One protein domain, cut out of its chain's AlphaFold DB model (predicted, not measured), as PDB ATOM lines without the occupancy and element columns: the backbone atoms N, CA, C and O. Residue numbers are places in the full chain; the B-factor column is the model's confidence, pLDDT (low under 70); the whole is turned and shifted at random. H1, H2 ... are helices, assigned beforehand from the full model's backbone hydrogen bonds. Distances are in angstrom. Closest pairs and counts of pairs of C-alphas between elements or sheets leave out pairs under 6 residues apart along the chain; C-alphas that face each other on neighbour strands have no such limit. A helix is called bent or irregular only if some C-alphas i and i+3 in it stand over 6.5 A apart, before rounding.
ATOM      1  N   SER A   9     143.208 110.582 167.773       93.81
ATOM      2  CA  SER A   9     144.465 109.876 168.061       93.81
ATOM      3  C   SER A   9     145.306 109.625 166.812       93.81
ATOM      4  O   SER A   9     146.512 109.827 166.840       93.81
ATOM      5  N   ILE A  10     144.678 109.321 165.670       93.31
ATOM      6  CA  ILE A  10     145.386 109.126 164.392       93.31
ATOM      7  C   ILE A  10     146.271 110.332 164.076       93.31
ATOM      8  O   ILE A  10     147.408 110.161 163.645       93.31
ATOM      9  N   PHE A  11     145.766 111.546 164.295       94.88
ATOM     10  CA  PHE A  11     146.499 112.765 163.975       94.88
ATOM     11  C   PHE A  11     147.544 113.104 165.029       94.88
ATOM     12  O   PHE A  11     148.674 113.434 164.676       94.88
ATOM     13  N   ILE A  12     147.177 112.999 166.306       95.44
ATOM     14  CA  ILE A  12     148.054 113.366 167.420       95.44
ATOM     15  C   ILE A  12     149.224 112.387 167.533       95.44
ATOM     16  O   ILE A  12     150.377 112.807 167.487       95.44
ATOM     17  N   ASP A  13     148.939 111.088 167.572       95.06
ATOM     18  CA  ASP A  13     149.937 110.053 167.857       95.06
ATOM     19  C   ASP A  13     150.937 109.893 166.703       95.06
ATOM     20  O   ASP A  13     152.091 109.532 166.912       95.06
ATOM     21  N   ASN A  14     150.519 110.212 165.471       94.44
ATOM     22  CA  ASN A  14     151.370 110.136 164.278       94.44
ATOM     23  C   ASN A  14     151.932 111.503 163.850       94.44
ATOM     24  O   ASN A  14     152.588 111.604 162.802       94.44
ATOM     25  N   ASN A  15     151.673 112.562 164.627       94.56
ATOM     26  CA  ASN A  15     152.041 113.943 164.311       94.56
ATOM     27  C   ASN A  15     151.666 114.318 162.859       94.56
ATOM     28  O   ASN A  15     152.515 114.712 162.048       94.56
ATOM     29  N   LEU A  16     150.411 114.055 162.480       94.69
ATOM     30  CA  LEU A  16     149.883 114.361 161.153       94.69
ATOM     31  C   LEU A  16     149.264 115.748 161.158       94.69
ATOM     32  O   LEU A  16     148.245 115.989 161.800       94.69
ATOM     33  N   LEU A  17     149.872 116.630 160.376       92.94
ATOM     34  CA  LEU A  17     149.394 117.979 160.144       92.94
ATOM     35  C   LEU A  17     149.124 118.164 158.657       92.94
ATOM     36  O   LEU A  17     149.873 117.671 157.803       92.94
ATOM     37  N   PHE A  18     148.048 118.887 158.364       93.88
ATOM     38  CA  PHE A  18     147.801 119.374 157.020       93.88
ATOM     39  C   PHE A  18     148.831 120.463 156.705       93.88
ATOM     40  O   PHE A  18     149.060 121.341 157.538       93.88
ATOM     41  N   PRO A  19     149.475 120.415 155.534       93.00
ATOM     42  CA  PRO A  19     150.389 121.470 155.131       93.00
ATOM     43  C   PRO A  19     149.629 122.781 154.905       93.00
ATOM     44  O   PRO A  19     148.638 122.822 154.175       93.00
ATOM     45  N   GLU A  20     150.119 123.860 155.504       91.44
ATOM     46  CA  GLU A  20     149.547 125.192 155.330       91.44
ATOM     47  C   GLU A  20     149.957 125.822 153.991       91.44
ATOM     48  O   GLU A  20     150.991 125.487 153.403       91.44
ATOM     49  N   ASN A  21     149.161 126.785 153.515       88.94
ATOM     50  CA  ASN A  21     149.450 127.591 152.321       88.94
ATOM     51  C   ASN A  21     149.653 126.785 151.022       88.94
ATOM     52  O   ASN A  21     150.282 127.259 150.069       88.94
ATOM     53  N   ILE A  22     149.103 125.570 150.948       89.88
ATOM     54  CA  ILE A  22     149.013 124.801 149.708       89.88
ATOM     55  C   ILE A  22     147.566 124.395 149.446       89.88
ATOM     56  O   ILE A  22     146.830 124.059 150.361       89.88
ATOM     57  N   ASN A  23     147.169 124.397 148.175       89.06
ATOM     58  CA  ASN A  23     145.939 123.730 147.756       89.06
ATOM     59  C   ASN A  23     146.153 122.212 147.724       89.06
ATOM     60  O   ASN A  23     147.282 121.758 147.503       89.06
ATOM     61  N   TYR A  24     145.061 121.447 147.771       90.31
ATOM     62  CA  TYR A  24     145.095 119.980 147.722       90.31
ATOM     63  C   TYR A  24     145.803 119.366 148.941       90.31
ATOM     64  O   TYR A  24     146.472 118.336 148.832       90.31
ATOM     65  N   GLU A  25     145.708 120.032 150.087       92.31
ATOM     66  CA  GLU A  25     146.242 119.625 151.385       92.31
ATOM     67  C   GLU A  25     145.656 118.292 151.867       92.31
ATOM     68  O   GLU A  25     146.342 117.504 152.515       92.31
ATOM     69  N   ASP A  26     144.422 117.987 151.465       91.88
ATOM     70  CA  ASP A  26     143.768 116.698 151.671       91.88
ATOM     71  C   ASP A  26     144.602 115.537 151.109       91.88
ATOM     72  O   ASP A  26     144.881 114.551 151.798       91.88
ATOM     73  N   ASN A  27     145.080 115.671 149.873       93.31
ATOM     74  CA  ASN A  27     145.887 114.655 149.204       93.31
ATOM     75  C   ASN A  27     147.240 114.439 149.895       93.31
ATOM     76  O   ASN A  27     147.810 113.355 149.769       93.31
ATOM     77  N   ALA A  28     147.728 115.428 150.647       94.44
ATOM     78  CA  ALA A  28     149.017 115.366 151.321       94.44
ATOM     79  C   ALA A  28     149.034 114.367 152.490       94.44
ATOM     80  O   ALA A  28     150.102 113.905 152.885       94.44
ATOM     81  N   ILE A  29     147.867 114.016 153.043       93.94
ATOM     82  CA  ILE A  29     147.780 113.112 154.200       93.94
ATOM     83  C   ILE A  29     146.760 111.980 154.038       93.94
ATOM     84  O   ILE A  29     146.850 110.986 154.758       93.94
ATOM     85  N   SER A  30     145.814 112.085 153.096       91.62
ATOM     86  CA  SER A  30     144.684 111.148 152.975       91.62
ATOM     87  C   SER A  30     145.120 109.687 152.868       91.62
ATOM     88  O   SER A  30     144.528 108.821 153.504       91.62
ATOM     89  N   PHE A  31     146.184 109.398 152.111       94.56
ATOM     90  CA  PHE A  31     146.711 108.036 151.992       94.56
ATOM     91  C   PHE A  31     147.251 107.495 153.320       94.56
ATOM     92  O   PHE A  31     147.044 106.326 153.640       94.56
ATOM     93  N   ILE A  32     147.925 108.338 154.105       95.19
ATOM     94  CA  ILE A  32     148.491 107.946 155.398       95.19
ATOM     95  C   ILE A  32     147.360 107.669 156.381       95.19
ATOM     96  O   ILE A  32     147.325 106.598 156.979       95.19
ATOM     97  N   VAL A  33     146.393 108.585 156.480       94.00
ATOM     98  CA  VAL A  33     145.207 108.406 157.326       94.00
ATOM     99  C   VAL A  33     144.457 107.133 156.928       94.00
ATOM    100  O   VAL A  33     144.108 106.326 157.786       94.00
ATOM    101  N   TRP A  34     144.270 106.903 155.627       91.31
ATOM    102  CA  TRP A  34     143.648 105.684 155.118       91.31
ATOM    103  C   TRP A  34     144.422 104.434 155.544       91.31
ATOM    104  O   TRP A  34     143.819 103.475 156.017       91.31
ATOM    105  N   LYS A  46     125.899 105.808 151.543       91.44
ATOM    106  CA  LYS A  46     124.746 106.711 151.631       91.44
ATOM    107  C   LYS A  46     125.171 108.145 151.338       91.44
ATOM    108  O   LYS A  46     126.256 108.581 151.722       91.44
ATOM    109  N   GLU A  47     124.274 108.905 150.725       89.88
ATOM    110  CA  GLU A  47     124.476 110.318 150.388       89.88
ATOM    111  C   GLU A  47     124.305 111.222 151.620       89.88
ATOM    112  O   GLU A  47     123.341 111.965 151.756       89.88
ATOM    113  N   LEU A  48     125.248 111.141 152.558       90.75
ATOM    114  CA  LEU A  48     125.192 111.880 153.827       90.75
ATOM    115  C   LEU A  48     125.801 113.286 153.747       90.75
ATOM    116  O   LEU A  48     125.797 114.023 154.731       90.75
ATOM    117  N   TYR A  49     126.364 113.655 152.599       89.44
ATOM    118  CA  TYR A  49     127.006 114.946 152.396       89.44
ATOM    119  C   TYR A  49     126.818 115.428 150.962       89.44
ATOM    120  O   TYR A  49     127.180 114.740 150.006       89.44
ATOM    121  N   ILE A  50     126.297 116.646 150.822       88.12
ATOM    122  CA  ILE A  50     126.075 117.292 149.531       88.12
ATOM    123  C   ILE A  50     127.186 118.316 149.324       88.12
ATOM    124  O   ILE A  50     127.302 119.293 150.060       88.12
ATOM    125  N   TYR A  51     128.018 118.094 148.308       85.19
ATOM    126  CA  TYR A  51     129.069 119.043 147.962       85.19
ATOM    127  C   TYR A  51     128.490 120.230 147.197       85.19
ATOM    128  O   TYR A  51     127.946 120.065 146.103       85.19
ATOM    129  N   GLN A  52     128.667 121.436 147.730       84.50
ATOM    130  CA  GLN A  52     128.310 122.647 147.008       84.50
ATOM    131  C   GLN A  52     129.350 122.944 145.924       84.50
ATOM    132  O   GLN A  52     130.523 123.206 146.199       84.50
ATOM    133  N   TYR A  53     128.910 122.926 144.671       78.50
ATOM    134  CA  TYR A  53     129.752 123.257 143.532       78.50
ATOM    135  C   TYR A  53     129.594 124.734 143.168       78.50
ATOM    136  O   TYR A  53     128.491 125.191 142.874       78.50
ATOM    137  N   THR A  54     130.697 125.481 143.164       80.88
ATOM    138  CA  THR A  54     130.722 126.891 142.748       80.88
ATOM    139  C   THR A  54     131.752 127.099 141.638       80.88
ATOM    140  O   THR A  54     132.684 126.311 141.453       80.88
ATOM    141  N   SER A  55     131.603 128.169 140.859       70.62
ATOM    142  CA  SER A  55     132.537 128.499 139.772       70.62
ATOM    143  C   SER A  55     133.963 128.776 140.270       70.62
ATOM    144  O   SER A  55     134.918 128.564 139.525       70.62
ATOM    145  N   THR A  56     134.115 129.178 141.534       70.00
ATOM    146  CA  THR A  56     135.394 129.460 142.200       70.00
ATOM    147  C   THR A  56     135.997 128.252 142.920       70.00
ATOM    148  O   THR A  56     137.130 128.341 143.399       70.00
ATOM    149  N   SER A  57     135.292 127.112 142.985       67.56
ATOM    150  CA  SER A  57     135.808 125.880 143.593       67.56
ATOM    151  C   SER A  57     137.187 125.528 143.030       67.56
ATOM    152  O   SER A  57     137.429 125.626 141.826       67.56
ATOM    153  N   GLN A  58     138.094 125.036 143.881       67.88
ATOM    154  CA  GLN A  58     139.456 124.668 143.463       67.88
ATOM    155  C   GLN A  58     139.478 123.660 142.297       67.88
ATOM    156  O   GLN A  58     140.395 123.677 141.477       67.88
ATOM    157  N   SER A  59     138.444 122.823 142.189       61.50
ATOM    158  CA  SER A  59     138.223 121.879 141.086       61.50
ATOM    159  C   SER A  59     138.018 122.551 139.717       61.50
ATOM    160  O   SER A  59     138.269 121.924 138.686       61.50
ATOM    161  N   ASN A  60     137.600 123.820 139.700       59.81
ATOM    162  CA  ASN A  60     137.292 124.611 138.504       59.81
ATOM    163  C   ASN A  60     138.330 125.689 138.194       59.81
ATOM    164  O   ASN A  60     138.447 126.112 137.040       59.81
ATOM    165  N   THR A  61     139.100 126.109 139.194       64.38
ATOM    166  CA  THR A  61     140.077 127.190 139.059       64.38
ATOM    167  C   THR A  61     141.341 126.714 138.339       64.38
ATOM    168  O   THR A  61     141.962 125.705 138.673       64.38
ATOM    169  N   LYS A  62     141.737 127.451 137.295       63.97
ATOM    170  CA  LYS A  62     142.821 127.087 136.362       63.97
ATOM    171  C   LYS A  62     144.043 127.997 136.526       63.97
ATOM    172  O   LYS A  62     144.546 128.534 135.546       63.97
ATOM    173  N   SER A  63     144.510 128.198 137.755       68.44
ATOM    174  CA  SER A  63     145.673 129.061 138.024       68.44
ATOM    175  C   SER A  63     146.994 128.279 138.105       68.44
ATOM    176  O   SER A  63     147.018 127.095 138.454       68.44
ATOM    177  N   LYS A  64     148.114 128.965 137.831       67.56
ATOM    178  CA  LYS A  64     149.480 128.433 138.017       67.56
ATOM    179  C   LYS A  64     149.758 128.019 139.468       67.56
ATOM    180  O   LYS A  64     150.546 127.108 139.692       67.56
ATOM    181  N   HIS A  65     149.080 128.632 140.442       70.69
ATOM    182  CA  HIS A  65     149.194 128.263 141.855       70.69
ATOM    183  C   HIS A  65     148.831 126.786 142.078       70.69
ATOM    184  O   HIS A  65     149.555 126.053 142.745       70.69
ATOM    185  N   HIS A  66     147.773 126.300 141.417       80.06
ATOM    186  CA  HIS A  66     147.346 124.904 141.536       80.06
ATOM    187  C   HIS A  66     148.349 123.898 140.968       80.06
ATOM    188  O   HIS A  66     148.326 122.744 141.383       80.06
ATOM    189  N   LEU A  67     149.206 124.298 140.026       85.75
ATOM    190  CA  LEU A  67     150.233 123.411 139.481       85.75
ATOM    191  C   LEU A  67     151.243 123.057 140.574       85.75
ATOM    192  O   LEU A  67     151.445 121.879 140.865       85.75
ATOM    193  N   PHE A  68     151.830 124.069 141.212       88.44
ATOM    194  CA  PHE A  68     152.878 123.857 142.209       88.44
ATOM    195  C   PHE A  68     152.332 123.288 143.517       88.44
ATOM    196  O   PHE A  68     152.985 122.440 144.120       88.44
ATOM    197  N   SER A  69     151.118 123.670 143.932       91.25
ATOM    198  CA  SER A  69     150.499 123.083 145.127       91.25
ATOM    199  C   SER A  69     150.303 121.569 145.007       91.25
ATOM    200  O   SER A  69     150.519 120.861 145.980       91.25
ATOM    201  N   ARG A  70     149.979 121.044 143.816       92.25
ATOM    202  CA  ARG A  70     149.845 119.588 143.605       92.25
ATOM    203  C   ARG A  70     151.158 118.840 143.807       92.25
ATOM    204  O   ARG A  70     151.159 117.768 144.401       92.25
ATOM    205  N   ILE A  71     152.261 119.405 143.313       94.75
ATOM    206  CA  ILE A  71     153.596 118.815 143.475       94.75
ATOM    207  C   ILE A  71     153.992 118.848 144.951       94.75
ATOM    208  O   ILE A  71     154.370 117.817 145.496       94.75
ATOM    209  N   LYS A  72     153.821 119.999 145.616       95.44
ATOM    210  CA  LYS A  72     154.109 120.156 147.050       95.44
ATOM    211  C   LYS A  72     153.276 119.218 147.924       95.44
ATOM    212  O   LYS A  72     153.823 118.599 148.825       95.44
ATOM    213  N   SER A  73     151.986 119.072 147.631       95.88
ATOM    214  CA  SER A  73     151.093 118.147 148.335       95.88
ATOM    215  C   SER A  73     151.590 116.699 148.233       95.88
ATOM    216  O   SER A  73     151.688 116.003 149.242       95.88
ATOM    217  N   MET A  74     152.007 116.254 147.042       97.19
ATOM    218  CA  MET A  74     152.577 114.909 146.875       97.19
ATOM    219  C   MET A  74     153.971 114.750 147.488       97.19
ATOM    220  O   MET A  74     154.268 113.670 147.991       97.19
ATOM    221  N   ALA A  75     154.804 115.795 147.486       96.94
ATOM    222  CA  ALA A  75     156.087 115.780 148.190       96.94
ATOM    223  C   ALA A  75     155.870 115.570 149.692       96.94
ATOM    224  O   ALA A  75     156.405 114.625 150.264       96.94
ATOM    225  N   HIS A  76     154.976 116.368 150.292       97.19
ATOM    226  CA  HIS A  76     154.595 116.249 151.700       97.19
ATOM    227  C   HIS A  76     154.086 114.847 152.037       97.19
ATOM    228  O   HIS A  76     154.514 114.261 153.029       97.19
ATOM    229  N   LEU A  77     153.232 114.275 151.181       97.50
ATOM    230  CA  LEU A  77     152.747 112.909 151.361       97.50
ATOM    231  C   LEU A  77     153.892 111.891 151.388       97.50
ATOM    232  O   LEU A  77     153.941 111.043 152.279       97.50
ATOM    233  N   GLN A  78     154.798 111.941 150.408       97.88
ATOM    234  CA  GLN A  78     155.897 110.980 150.325       97.88
ATOM    235  C   GLN A  78     156.877 111.143 151.483       97.88
ATOM    236  O   GLN A  78     157.297 110.142 152.057       97.88
ATOM    237  N   ASP A  79     157.203 112.374 151.866       96.81
ATOM    238  CA  ASP A  79     158.120 112.639 152.971       96.81
ATOM    239  C   ASP A  79     157.517 112.232 154.313       96.81
ATOM    240  O   ASP A  79     158.173 111.551 155.107       96.81
ATOM    241  N   LYS A  80     156.228 112.512 154.539       96.88
ATOM    242  CA  LYS A  80     155.545 112.030 155.739       96.88
ATOM    243  C   LYS A  80     155.441 110.503 155.746       96.88
ATOM    244  O   LYS A  80     155.706 109.889 156.780       96.88
ATOM    245  N   ALA A  81     155.153 109.867 154.610       97.44
ATOM    246  CA  ALA A  81     155.149 108.408 154.507       97.44
ATOM    247  C   ALA A  81     156.532 107.800 154.798       97.44
ATOM    248  O   ALA A  81     156.601 106.750 155.438       97.44
ATOM    249  N   LYS A  82     157.633 108.450 154.386       97.31
ATOM    250  CA  LYS A  82     159.000 108.028 154.745       97.31
ATOM    251  C   LYS A  82     159.226 108.155 156.249       97.31
ATOM    252  O   LYS A  82     159.683 107.199 156.863       97.31
ATOM    253  N   SER A  83     158.841 109.287 156.844       96.50
ATOM    254  CA  SER A  83     159.020 109.527 158.285       96.50
ATOM    255  C   SER A  83     158.281 108.516 159.168       96.50
ATOM    256  O   SER A  83     158.731 108.218 160.267       96.50
ATOM    257  N   LEU A  84     157.169 107.959 158.675       96.00
ATOM    258  CA  LEU A  84     156.375 106.941 159.368       96.00
ATOM    259  C   LEU A  84     156.770 105.500 159.000       96.00
ATOM    260  O   LEU A  84     156.078 104.563 159.386       96.00
ATOM    261  N   GLY A  85     157.821 105.296 158.197       96.31
ATOM    262  CA  GLY A  85     158.227 103.962 157.737       96.31
ATOM    263  C   GLY A  85     157.234 103.285 156.776       96.31
ATOM    264  O   GLY A  85     157.354 102.097 156.491       96.31
ATOM    265  N   LEU A  86     156.255 104.024 156.246       96.75
ATOM    266  CA  LEU A  86     155.222 103.503 155.342       96.75
ATOM    267  C   LEU A  86     155.661 103.512 153.875       96.75
ATOM    268  O   LEU A  86     155.096 102.778 153.063       96.75
ATOM    269  N   PHE A  87     156.645 104.344 153.522       97.50
ATOM    270  CA  PHE A  87     156.990 104.609 152.126       97.50
ATOM    271  C   PHE A  87     157.427 103.361 151.361       97.50
ATOM    272  O   PHE A  87     156.854 103.085 150.316       97.50
ATOM    273  N   GLU A  88     158.390 102.583 151.863       97.31
ATOM    274  CA  GLU A  88     158.889 101.413 151.121       97.31
ATOM    275  C   GLU A  88     157.818 100.325 150.975       97.31
ATOM    276  O   GLU A  88     157.644  99.771 149.889       97.31
ATOM    277  N   LYS A  89     157.014 100.096 152.023       96.81
ATOM    278  CA  LYS A  89     155.896  99.140 151.993       96.81
ATOM    279  C   LYS A  89     154.837  99.507 150.949       96.81
ATOM    280  O   LYS A  89     154.269  98.621 150.318       96.81
ATOM    281  N   HIS A  90     154.594 100.802 150.762       97.12
ATOM    282  CA  HIS A  90     153.529 101.334 149.908       97.12
ATOM    283  C   HIS A  90     154.042 102.095 148.682       97.12
ATOM    284  O   HIS A  90     153.327 102.884 148.058       97.12
ATOM    285  N   LYS A  91     155.301 101.859 148.307       96.88
ATOM    286  CA  LYS A  91     156.026 102.643 147.302       96.88
ATOM    287  C   LYS A  91     155.289 102.695 145.976       96.88
ATOM    288  O   LYS A  91     155.108 103.765 145.402       96.88
ATOM    289  N   SER A  92     154.808 101.541 145.516       96.94
ATOM    290  CA  SER A  92     154.055 101.427 144.267       96.94
ATOM    291  C   SER A  92     152.794 102.293 144.275       96.94
ATOM    292  O   SER A  92     152.558 103.032 143.322       96.94
ATOM    293  N   GLU A  93     151.996 102.223 145.341       96.62
ATOM    294  CA  GLU A  93     150.723 102.944 145.450       96.62
ATOM    295  C   GLU A  93     150.959 104.452 145.551       96.62
ATOM    296  O   GLU A  93     150.330 105.226 144.827       96.62
ATOM    297  N   LEU A  94     151.939 104.865 146.358       97.50
ATOM    298  CA  LEU A  94     152.371 106.258 146.477       97.50
ATOM    299  C   LEU A  94     152.879 106.818 145.140       97.50
ATOM    300  O   LEU A  94     152.536 107.942 144.767       97.50
ATOM    301  N   GLY A  95     153.641 106.029 144.379       97.81
ATOM    302  CA  GLY A  95     154.114 106.415 143.050       97.81
ATOM    303  C   GLY A  95     152.982 106.571 142.035       97.81
ATOM    304  O   GLY A  95     152.982 107.516 141.240       97.81
ATOM    305  N   GLU A  96     151.989 105.682 142.071       97.25
ATOM    306  CA  GLU A  96     150.799 105.791 141.226       97.25
ATOM    307  C   GLU A  96     149.910 106.975 141.604       97.25
ATOM    308  O   GLU A  96     149.330 107.624 140.725       97.25
ATOM    309  N   MET A  97     149.804 107.284 142.895       96.31
ATOM    310  CA  MET A  97     149.123 108.485 143.369       96.31
ATOM    311  C   MET A  97     149.825 109.746 142.873       96.31
ATOM    312  O   MET A  97     149.168 110.603 142.280       96.31
ATOM    313  N   ALA A  98     151.151 109.826 143.011       97.56
ATOM    314  CA  ALA A  98     151.931 110.951 142.502       97.56
ATOM    315  C   ALA A  98     151.742 111.127 140.987       97.56
ATOM    316  O   ALA A  98     151.541 112.247 140.507       97.56
ATOM    317  N   PHE A  99     151.682 110.027 140.229       97.19
ATOM    318  CA  PHE A  99     151.373 110.065 138.800       97.19
ATOM    319  C   PHE A  99     149.982 110.659 138.504       97.19
ATOM    320  O   PHE A  99     149.819 111.513 137.624       97.19
ATOM    321  N   LYS A 100     148.956 110.202 139.231       94.81
ATOM    322  CA  LYS A 100     147.552 110.581 138.999       94.81
ATOM    323  C   LYS A 100     147.234 112.001 139.481       94.81
ATOM    324  O   LYS A 100     146.473 112.692 138.801       94.81
ATOM    325  N   LEU A 101     147.786 112.421 140.619       94.31
ATOM    326  CA  LEU A 101     147.377 113.628 141.348       94.31
ATOM    327  C   LEU A 101     148.328 114.818 141.163       94.31
ATOM    328  O   LEU A 101     147.857 115.962 141.148       94.31
ATOM    329  N   ALA A 102     149.623 114.560 140.947       95.25
ATOM    330  CA  ALA A 102     150.618 115.588 140.640       95.25
ATOM    331  C   ALA A 102     151.037 115.565 139.170       95.25
ATOM    332  O   ALA A 102     150.733 116.517 138.456       95.25
ATOM    333  N   TYR A 103     151.665 114.490 138.689       95.62
ATOM    334  CA  TYR A 103     152.340 114.465 137.385       95.62
ATOM    335  C   TYR A 103     151.426 114.860 136.217       95.62
ATOM    336  O   TYR A 103     151.655 115.871 135.547       95.62
ATOM    337  N   ILE A 104     150.355 114.092 135.979       94.06
ATOM    338  CA  ILE A 104     149.453 114.348 134.849       94.06
ATOM    339  C   ILE A 104     148.757 115.712 134.984       94.06
ATOM    340  O   ILE A 104     148.764 116.469 134.008       94.06
ATOM    341  N   PRO A 105     148.144 116.072 136.131       91.12
ATOM    342  CA  PRO A 105     147.452 117.352 136.252       91.12
ATOM    343  C   PRO A 105     148.387 118.564 136.178       91.12
ATOM    344  O   PRO A 105     148.049 119.514 135.472       91.12
ATOM    345  N   ALA A 106     149.548 118.533 136.844       91.62
ATOM    346  CA  ALA A 106     150.506 119.640 136.860       91.62
ATOM    347  C   ALA A 106     151.034 119.928 135.451       91.62
ATOM    348  O   ALA A 106     150.899 121.046 134.956       91.62
ATOM    349  N   LEU A 107     151.517 118.902 134.743       91.56
ATOM    350  CA  LEU A 107     151.997 119.074 133.372       91.56
ATOM    351  C   LEU A 107     150.868 119.466 132.419       91.56
ATOM    352  O   LEU A 107     151.049 120.323 131.564       91.56
ATOM    353  N   SER A 108     149.670 118.893 132.568       88.69
ATOM    354  CA  SER A 108     148.515 119.264 131.742       88.69
ATOM    355  C   SER A 108     148.116 120.736 131.908       88.69
ATOM    356  O   SER A 108     147.643 121.342 130.936       88.69
ATOM    357  N   LEU A 109     148.304 121.312 133.103       86.88
ATOM    358  CA  LEU A 109     148.069 122.731 133.378       86.88
ATOM    359  C   LEU A 109     149.064 123.634 132.642       86.88
ATOM    360  O   LEU A 109     148.628 124.670 132.149       86.88
ATOM    361  N   CYS A 110     150.324 123.222 132.446       87.75
ATOM    362  CA  CYS A 110     151.284 123.974 131.619       87.75
ATOM    363  C   CYS A 110     150.715 124.284 130.223       87.75
ATOM    364  O   CYS A 110     150.899 125.352 129.648       87.75
ATOM    365  N   PHE A 111     149.938 123.371 129.660       84.50
ATOM    366  CA  PHE A 111     149.411 123.557 128.316       84.50
ATOM    367  C   PHE A 111     148.046 124.285 128.294       84.50
ATOM    368  O   PHE A 111     147.435 124.403 127.228       84.50
ATOM    369  N   ARG A 112     147.456 124.667 129.445       77.25
ATOM    370  CA  ARG A 112     146.137 125.343 129.532       77.25
ATOM    371  C   ARG A 112     146.355 126.862 129.563       77.25
ATOM    372  O   ARG A 112     146.523 127.420 130.636       77.25
ATOM    373  N   GLY A 113     146.354 127.501 128.391       65.81
ATOM    374  CA  GLY A 113     146.605 128.946 128.248       65.81
ATOM    375  C   GLY A 113     148.025 129.297 127.795       65.81
ATOM    376  O   GLY A 113     148.514 130.364 128.139       65.81
ATOM    377  N   PHE A 114     148.686 128.391 127.060       58.66
ATOM    378  CA  PHE A 114     150.026 128.594 126.488       58.66
ATOM    379  C   PHE A 114     151.086 129.004 127.524       58.66
ATOM    380  O   PHE A 114     151.766 130.015 127.356       58.66
ATOM    381  N   SER A 115     151.262 128.231 128.609       64.12
ATOM    382  CA  SER A 115     152.464 128.451 129.424       64.12
ATOM    383  C   SER A 115     153.702 128.189 128.566       64.12
ATOM    384  O   SER A 115     153.692 127.314 127.700       64.12
ATOM    385  N   ASN A 116     154.747 128.978 128.786       82.25
ATOM    386  CA  ASN A 116     155.976 128.872 128.020       82.25
ATOM    387  C   ASN A 116     156.761 127.600 128.378       82.25
ATOM    388  O   ASN A 116     156.595 127.004 129.447       82.25
ATOM    389  N   TYR A 117     157.674 127.219 127.486       87.25
ATOM    390  CA  TYR A 117     158.522 126.043 127.662       87.25
ATOM    391  C   TYR A 117     159.320 126.070 128.979       87.25
ATOM    392  O   TYR A 117     159.476 125.039 129.627       87.25
ATOM    393  N   SER A 118     159.736 127.254 129.443       88.69
ATOM    394  CA  SER A 118     160.410 127.427 130.738       88.69
ATOM    395  C   SER A 118     159.556 126.946 131.922       88.69
ATOM    396  O   SER A 118     160.039 126.194 132.768       88.69
ATOM    397  N   THR A 119     158.264 127.295 131.958       88.38
ATOM    398  CA  THR A 119     157.338 126.824 133.006       88.38
ATOM    399  C   THR A 119     157.192 125.305 132.964       88.38
ATOM    400  O   THR A 119     157.189 124.652 134.009       88.38
ATOM    401  N   TYR A 120     157.104 124.728 131.763       90.44
ATOM    402  CA  TYR A 120     157.056 123.281 131.569       90.44
ATOM    403  C   TYR A 120     158.310 122.583 132.114       90.44
ATOM    404  O   TYR A 120     158.180 121.633 132.884       90.44
ATOM    405  N   ILE A 121     159.505 123.089 131.800       91.88
ATOM    406  CA  ILE A 121     160.769 122.520 132.287       91.88
ATOM    407  C   ILE A 121     160.890 122.639 133.804       91.88
ATOM    408  O   ILE A 121     161.151 121.638 134.460       91.88
ATOM    409  N   LYS A 122     160.589 123.809 134.380       92.19
ATOM    410  CA  LYS A 122     160.566 123.991 135.840       92.19
ATOM    411  C   LYS A 122     159.595 123.027 136.530       92.19
ATOM    412  O   LYS A 122     159.863 122.533 137.618       92.19
ATOM    413  N   THR A 123     158.457 122.753 135.896       92.19
ATOM    414  CA  THR A 123     157.475 121.790 136.409       92.19
ATOM    415  C   THR A 123     158.024 120.366 136.383       92.19
ATOM    416  O   THR A 123     157.857 119.638 137.357       92.19
ATOM    417  N   LYS A 124     158.691 119.964 135.290       93.12
ATOM    418  CA  LYS A 124     159.349 118.652 135.193       93.12
ATOM    419  C   LYS A 124     160.450 118.486 136.235       93.12
ATOM    420  O   LYS A 124     160.502 117.448 136.882       93.12
ATOM    421  N   ASP A 125     161.275 119.511 136.408       93.88
ATOM    422  CA  ASP A 125     162.351 119.536 137.396       93.88
ATOM    423  C   ASP A 125     161.810 119.280 138.809       93.88
ATOM    424  O   ASP A 125     162.223 118.338 139.475       93.88
ATOM    425  N   GLN A 126     160.761 119.994 139.221       94.38
ATOM    426  CA  GLN A 126     160.140 119.754 140.527       94.38
ATOM    427  C   GLN A 126     159.474 118.377 140.658       94.38
ATOM    428  O   GLN A 126     159.483 117.790 141.738       94.38
ATOM    429  N   LEU A 127     158.891 117.845 139.579       95.69
ATOM    430  CA  LEU A 127     158.321 116.495 139.575       95.69
ATOM    431  C   LEU A 127     159.393 115.406 139.710       95.69
ATOM    432  O   LEU A 127     159.077 114.334 140.218       95.69
ATOM    433  N   SER A 128     160.636 115.669 139.291       94.56
ATOM    434  CA  SER A 128     161.747 114.713 139.397       94.56
ATOM    435  C   SER A 128     162.133 114.396 140.846       94.56
ATOM    436  O   SER A 128     162.642 113.313 141.121       94.56
ATOM    437  N   GLY A 129     161.810 115.294 141.786       95.44
ATOM    438  CA  GLY A 129     161.990 115.068 143.222       95.44
ATOM    439  C   GLY A 129     160.985 114.088 143.839       95.44
ATOM    440  O   GLY A 129     161.120 113.730 145.008       95.44
ATOM    441  N   LEU A 130     159.972 113.650 143.087       97.38
ATOM    442  CA  LEU A 130     158.974 112.687 143.546       97.38
ATOM    443  C   LEU A 130     159.275 111.289 143.009       97.38
ATOM    444  O   LEU A 130     159.636 111.114 141.846       97.38
ATOM    445  N   TYR A 131     158.986 110.263 143.808       97.88
ATOM    446  CA  TYR A 131     158.842 108.918 143.263       97.88
ATOM    447  C   TYR A 131     157.530 108.833 142.479       97.88
ATOM    448  O   TYR A 131     156.447 109.002 143.044       97.88
ATOM    449  N   ILE A 132     157.610 108.576 141.177       97.12
ATOM    450  CA  ILE A 132     156.447 108.523 140.288       97.12
ATOM    451  C   ILE A 132     156.430 107.173 139.587       97.12
ATOM    452  O   ILE A 132     157.410 106.757 138.977       97.12
ATOM    453  N   LYS A 133     155.276 106.505 139.633       96.81
ATOM    454  CA  LYS A 133     155.047 105.237 138.942       96.81
ATOM    455  C   LYS A 133     153.818 105.360 138.057       96.81
ATOM    456  O   LYS A 133     152.718 105.607 138.537       96.81
ATOM    457  N   LYS A 134     153.987 105.172 136.747       95.56
ATOM    458  CA  LYS A 134     152.855 105.110 135.816       95.56
ATOM    459  C   LYS A 134     152.063 103.809 136.056       95.56
ATOM    460  O   LYS A 134     152.648 102.740 135.882       95.56
ATOM    461  N   PRO A 135     150.753 103.868 136.357       95.25
ATOM    462  CA  PRO A 135     149.913 102.677 136.491       95.25
ATOM    463  C   PRO A 135     149.885 101.843 135.205       95.25
ATOM    464  O   PRO A 135     149.875 102.403 134.099       95.25
ATOM    465  N   SER A 136     149.806 100.519 135.331       90.81
ATOM    466  CA  SER A 136     149.705  99.598 134.186       90.81
ATOM    467  C   SER A 136     148.444  99.855 133.353       90.81
ATOM    468  O   SER A 136     148.510  99.945 132.131       90.81
ATOM    469  N   ASN A 137     147.316 100.107 134.016       92.81
ATOM    470  CA  ASN A 137     146.009 100.377 133.409       92.81
ATOM    471  C   ASN A 137     145.790 101.848 132.993       92.81
ATOM    472  O   ASN A 137     144.657 102.328 132.922       92.81
ATOM    473  N   THR A 138     146.861 102.603 132.735       92.88
ATOM    474  CA  THR A 138     146.743 104.012 132.329       92.88
ATOM    475  C   THR A 138     146.002 104.120 130.986       92.88
ATOM    476  O   THR A 138     146.440 103.502 130.024       92.88
ATOM    477  N   PRO A 139     144.938 104.935 130.844       94.62
ATOM    478  CA  PRO A 139     144.236 105.093 129.567       94.62
ATOM    479  C   PRO A 139     145.148 105.592 128.440       94.62
ATOM    480  O   PRO A 139     145.975 106.478 128.679       94.62
ATOM    481  N   PHE A 140     144.937 105.120 127.205       92.38
ATOM    482  CA  PHE A 140     145.775 105.436 126.036       92.38
ATOM    483  C   PHE A 140     146.093 106.933 125.899       92.38
ATOM    484  O   PHE A 140     147.249 107.322 125.803       92.38
ATOM    485  N   LYS A 141     145.089 107.810 126.038       90.19
ATOM    486  CA  LYS A 141     145.278 109.273 125.988       90.19
ATOM    487  C   LYS A 141     146.329 109.792 126.981       90.19
ATOM    488  O   LYS A 141     147.077 110.712 126.648       90.19
ATOM    489  N   LYS A 142     146.354 109.255 128.205       92.31
ATOM    490  CA  LYS A 142     147.349 109.613 129.228       92.31
ATOM    491  C   LYS A 142     148.700 108.960 128.930       92.31
ATOM    492  O   LYS A 142     149.714 109.593 129.196       92.31
ATOM    493  N   GLN A 143     148.717 107.760 128.346       92.81
ATOM    494  CA  GLN A 143     149.953 107.119 127.888       92.81
ATOM    495  C   GLN A 143     150.630 107.929 126.780       92.81
ATOM    496  O   GLN A 143     151.810 108.226 126.900       92.81
ATOM    497  N   THR A 144     149.891 108.366 125.756       92.06
ATOM    498  CA  THR A 144     150.436 109.214 124.685       92.06
ATOM    499  C   THR A 144     150.960 110.534 125.240       92.06
ATOM    500  O   THR A 144     152.039 110.973 124.869       92.06
ATOM    501  N   PHE A 145     150.219 111.163 126.163       92.75
ATOM    502  CA  PHE A 145     150.684 112.386 126.820       92.75
ATOM    503  C   PHE A 145     151.992 112.153 127.584       92.75
ATOM    504  O   PHE A 145     152.940 112.909 127.404       92.75
ATOM    505  N   TYR A 146     152.049 111.095 128.395       93.75
ATOM    506  CA  TYR A 146     153.260 110.699 129.108       93.75
ATOM    507  C   TYR A 146     154.425 110.456 128.144       93.75
ATOM    508  O   TYR A 146     155.503 110.994 128.356       93.75
ATOM    509  N   PHE A 147     154.185 109.723 127.054       93.88
ATOM    510  CA  PHE A 147     155.193 109.423 126.044       93.88
ATOM    511  C   PHE A 147     155.770 110.692 125.410       93.88
ATOM    512  O   PHE A 147     156.986 110.847 125.345       93.88
ATOM    513  N   CYS A 148     154.915 111.638 125.012       92.88
ATOM    514  CA  CYS A 148     155.372 112.918 124.478       92.88
ATOM    515  C   CYS A 148     156.235 113.685 125.493       92.88
ATOM    516  O   CYS A 148     157.265 114.238 125.123       92.88
ATOM    517  N   VAL A 149     155.834 113.713 126.766       92.06
ATOM    518  CA  VAL A 149     156.565 114.450 127.808       92.06
ATOM    519  C   VAL A 149     157.920 113.808 128.129       92.06
ATOM    520  O   VAL A 149     158.905 114.529 128.302       92.06
ATOM    521  N   GLU A 150     157.976 112.478 128.223       92.69
ATOM    522  CA  GLU A 150     159.153 111.754 128.724       92.69
ATOM    523  C   GLU A 150     160.138 111.344 127.635       92.69
ATOM    524  O   GLU A 150     161.339 111.346 127.880       92.69
ATOM    525  N   HIS A 151     159.662 111.039 126.427       93.44
ATOM    526  CA  HIS A 151     160.506 110.450 125.383       93.44
ATOM    527  C   HIS A 151     160.758 111.369 124.189       93.44
ATOM    528  O   HIS A 151     161.657 111.100 123.401       93.44
ATOM    529  N   MET A 152     159.998 112.459 124.036       91.75
ATOM    530  CA  MET A 152     160.096 113.329 122.854       91.75
ATOM    531  C   MET A 152     160.610 114.744 123.159       91.75
ATOM    532  O   MET A 152     160.683 115.573 122.251       91.75
ATOM    533  N   GLY A 153     160.940 115.057 124.417       86.56
ATOM    534  CA  GLY A 153     161.525 116.344 124.811       86.56
ATOM    535  C   GLY A 153     160.749 117.561 124.284       86.56
ATOM    536  O   GLY A 153     159.530 117.667 124.456       86.56
ATOM    537  N   TYR A 154     161.453 118.484 123.620       89.69
ATOM    538  CA  TYR A 154     160.849 119.691 123.038       89.69
ATOM    539  C   TYR A 154     159.856 119.387 121.904       89.69
ATOM    540  O   TYR A 154     158.814 120.036 121.808       89.69
ATOM    541  N   ILE A 155     160.115 118.357 121.092       91.50
ATOM    542  CA  ILE A 155     159.192 117.924 120.029       91.50
ATOM    543  C   ILE A 155     157.860 117.493 120.651       91.50
ATOM    544  O   ILE A 155     156.793 117.906 120.202       91.50
ATOM    545  N   GLY A 156     157.913 116.724 121.740       92.00
ATOM    546  CA  GLY A 156     156.726 116.326 122.489       92.00
ATOM    547  C   GLY A 156     155.928 117.514 123.022       92.00
ATOM    548  O   GLY A 156     154.704 117.545 122.891       92.00
ATOM    549  N   TYR A 157     156.618 118.523 123.561       90.94
ATOM    550  CA  TYR A 157     156.001 119.781 123.986       90.94
ATOM    551  C   TYR A 157     155.261 120.476 122.827       90.94
ATOM    552  O   TYR A 157     154.087 120.833 122.979       90.94
ATOM    553  N   LEU A 158     155.898 120.609 121.657       90.38
ATOM    554  CA  LEU A 158     155.286 121.221 120.472       90.38
ATOM    555  C   LEU A 158     154.061 120.437 119.986       90.38
ATOM    556  O   LEU A 158     153.014 121.034 119.741       90.38
ATOM    557  N   LEU A 159     154.142 119.105 119.922       90.31
ATOM    558  CA  LEU A 159     153.025 118.247 119.512       90.31
ATOM    559  C   LEU A 159     151.808 118.396 120.435       90.31
ATOM    560  O   LEU A 159     150.666 118.455 119.968       90.31
ATOM    561  N   ILE A 160     152.029 118.502 121.749       90.19
ATOM    562  CA  ILE A 160     150.948 118.741 122.713       90.19
ATOM    563  C   ILE A 160     150.330 120.130 122.498       90.19
ATOM    564  O   ILE A 160     149.102 120.258 122.552       90.19
ATOM    565  N   CYS A 161     151.148 121.155 122.237       88.12
ATOM    566  CA  CYS A 161     150.670 122.507 121.940       88.12
ATOM    567  C   CYS A 161     149.822 122.539 120.660       88.12
ATOM    568  O   CYS A 161     148.689 123.021 120.693       88.12
ATOM    569  N   LEU A 162     150.314 121.942 119.569       86.31
ATOM    570  CA  LEU A 162     149.609 121.836 118.286       86.31
ATOM    571  C   LEU A 162     148.267 121.111 118.426       86.31
ATOM    572  O   LEU A 162     147.235 121.600 117.966       86.31
ATOM    573  N   LYS A 163     148.241 119.980 119.142       84.94
ATOM    574  CA  LYS A 163     146.998 119.250 119.429       84.94
ATOM    575  C   LYS A 163     145.965 120.119 120.150       84.94
ATOM    576  O   LYS A 163     144.766 119.952 119.935       84.94
ATOM    577  N   ARG A 164     146.405 121.006 121.047       79.19
ATOM    578  CA  ARG A 164     145.497 121.904 121.770       79.19
ATOM    579  C   ARG A 164     145.009 123.060 120.916       79.19
ATOM    580  O   ARG A 164     143.830 123.374 121.024       79.19
ATOM    581  N   LEU A 165     145.857 123.619 120.057       75.19
ATOM    582  CA  LEU A 165     145.442 124.602 119.055       75.19
ATOM    583  C   LEU A 165     144.327 124.033 118.171       75.19
ATOM    584  O   LEU A 165     143.267 124.635 118.070       75.19
ATOM    585  N   ASN A 166     144.497 122.814 117.653       71.75
ATOM    586  CA  ASN A 166     143.484 122.148 116.822       71.75
ATOM    587  C   ASN A 166     142.143 121.916 117.559       71.75
ATOM    588  O   ASN A 166     141.096 121.800 116.939       71.75
ATOM    589  N   LYS A 167     142.147 121.872 118.899       70.94
ATOM    590  CA  LYS A 167     140.916 121.793 119.701       70.94
ATOM    591  C   LYS A 167     140.234 123.157 119.902       70.94
ATOM    592  O   LYS A 167     139.071 123.187 120.263       70.94
ATOM    593  N   ILE A 168     140.965 124.262 119.763       61.53
ATOM    594  CA  ILE A 168     140.423 125.624 119.901       61.53
ATOM    595  C   ILE A 168     139.784 126.084 118.583       61.53
ATOM    596  O   ILE A 168     138.800 126.810 118.614       61.53
ATOM    597  N   TYR A 169     140.332 125.649 117.445       57.81
ATOM    598  CA  TYR A 169     139.854 126.000 116.100       57.81
ATOM    599  C   TYR A 169     138.846 124.996 115.501       57.81
ATOM    600  O   TYR A 169     138.526 125.087 114.319       57.81
ATOM    601  N   ARG A 170     138.369 124.035 116.299       50.06
ATOM    602  CA  ARG A 170     137.259 123.124 115.986       50.06
ATOM    603  C   ARG A 170     136.120 123.392 116.951       50.06
ATOM    604  O   ARG A 170     134.964 123.335 116.494       50.06
TER     605      ARG A 170
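What this domain is: This is residues 9 to 34 and 46 to 170 of the 170 residues of the protein "Glycosyltransferase like family 2" of Vibrio sp. B1FLJ16 (UniProt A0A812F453). Look first for a long helical hairpin, H3 and H4, which makes the core, with H5 alongside the later part of H4 and the short H2 packed on the later part of H3. A second hairpin, H6 and H7, sits toward one end of the long axis, H6 running crosswise to H4; little H1 lies at the other end, and residues 46 to 57 stick out as a free arm. You will find 151 printed residues with seven named helices, H1 to H7 in order, and no named strand: the class is all helix. The whole is compact, with a radius of gyration of the C-alphas of 17.0 A and spans of 54 by 37 by 30 A.

How they stand to each other: Begin at the hub, H3, residues 64 to 83. It touches H4, residues 91 to 110, at a shallow tilt of 13 degrees, opposite ways; the closest C-alphas, of Leu 67 and Ala 106, are 4.6 A apart. H4 has a kink of 26 degrees near residue 98 and is only just irregular, C-alphas 101 and 104 being 6.9 A apart. H5, residues 117 to 128, touches H4 residues 102 to 110 at a shallow tilt of 10 degrees, opposite ways, closest at C-alphas Cys 110 and Tyr 120, 5.8 A. H3 and H5 only just touch, with 3 pairs of C-alphas within 8 A, closest at Ile 71 and Leu 127, 6.6 A. H3, H4 and H5 form an up and down bundle, each helix running against the one before it. Look next at H2, residues 25 to 34, irregular, with C-alphas 28 and 31 7.7 A apart. It touches H3 residues 73 to 81 at a shallow tilt of 29 degrees, the same way, closest at C-alphas Ala 28 and Leu 77, 4.5 A. H1, residues 9 to 13, is close to H2 but not clearly touching, closest at C-alphas Ile 10 and Val 33, 7.1 A. H6, residues 140 to 151, and H7, residues 153 to 168, form a hairpin, touching at a steep tilt of 38 degrees, closest at C-alphas Cys 148 and Gly 156, 4.2 A. H6 is about perpendicular to H4, at 83 degrees, close but not clearly touching. In H1, H5, H6 and H7 every O i to N i+4 pair is within hydrogen-bond range; the counts are 3 of 6 in H2, 14 of 16 in H3 and 13 of 16 in H4.

Where its parts are: Find C-alpha 64 at (149.480, 128.433, 138.017); from there H3 runs 29.3 A to C-alpha 83. H4 covers 26.9 A from C-alpha 91 to C-alpha 110, and H7 23.6 A from C-alpha 153 to C-alpha 168 at (140.423, 125.624, 119.901). H5 spans 16.6 A, H6 15.6 A, H2 14.7 A and H1 5.5 A, the last beginning at C-alpha 9, (144.465, 109.876, 168.061).

The domain as a whole: The two C-alphas farthest apart, of Asp 13 and Tyr 169, are 55.1 A apart. Residues 35 to 45 are not printed, and C-alphas 34 and 46 are 19.2 A apart across that cut. The links H1 to H2 and H5 to H6 are long. Look for pLDDT under 70 at residues 57 to 64, 113 to 115 and 168 to 170; the mean of the printed part is 88.9.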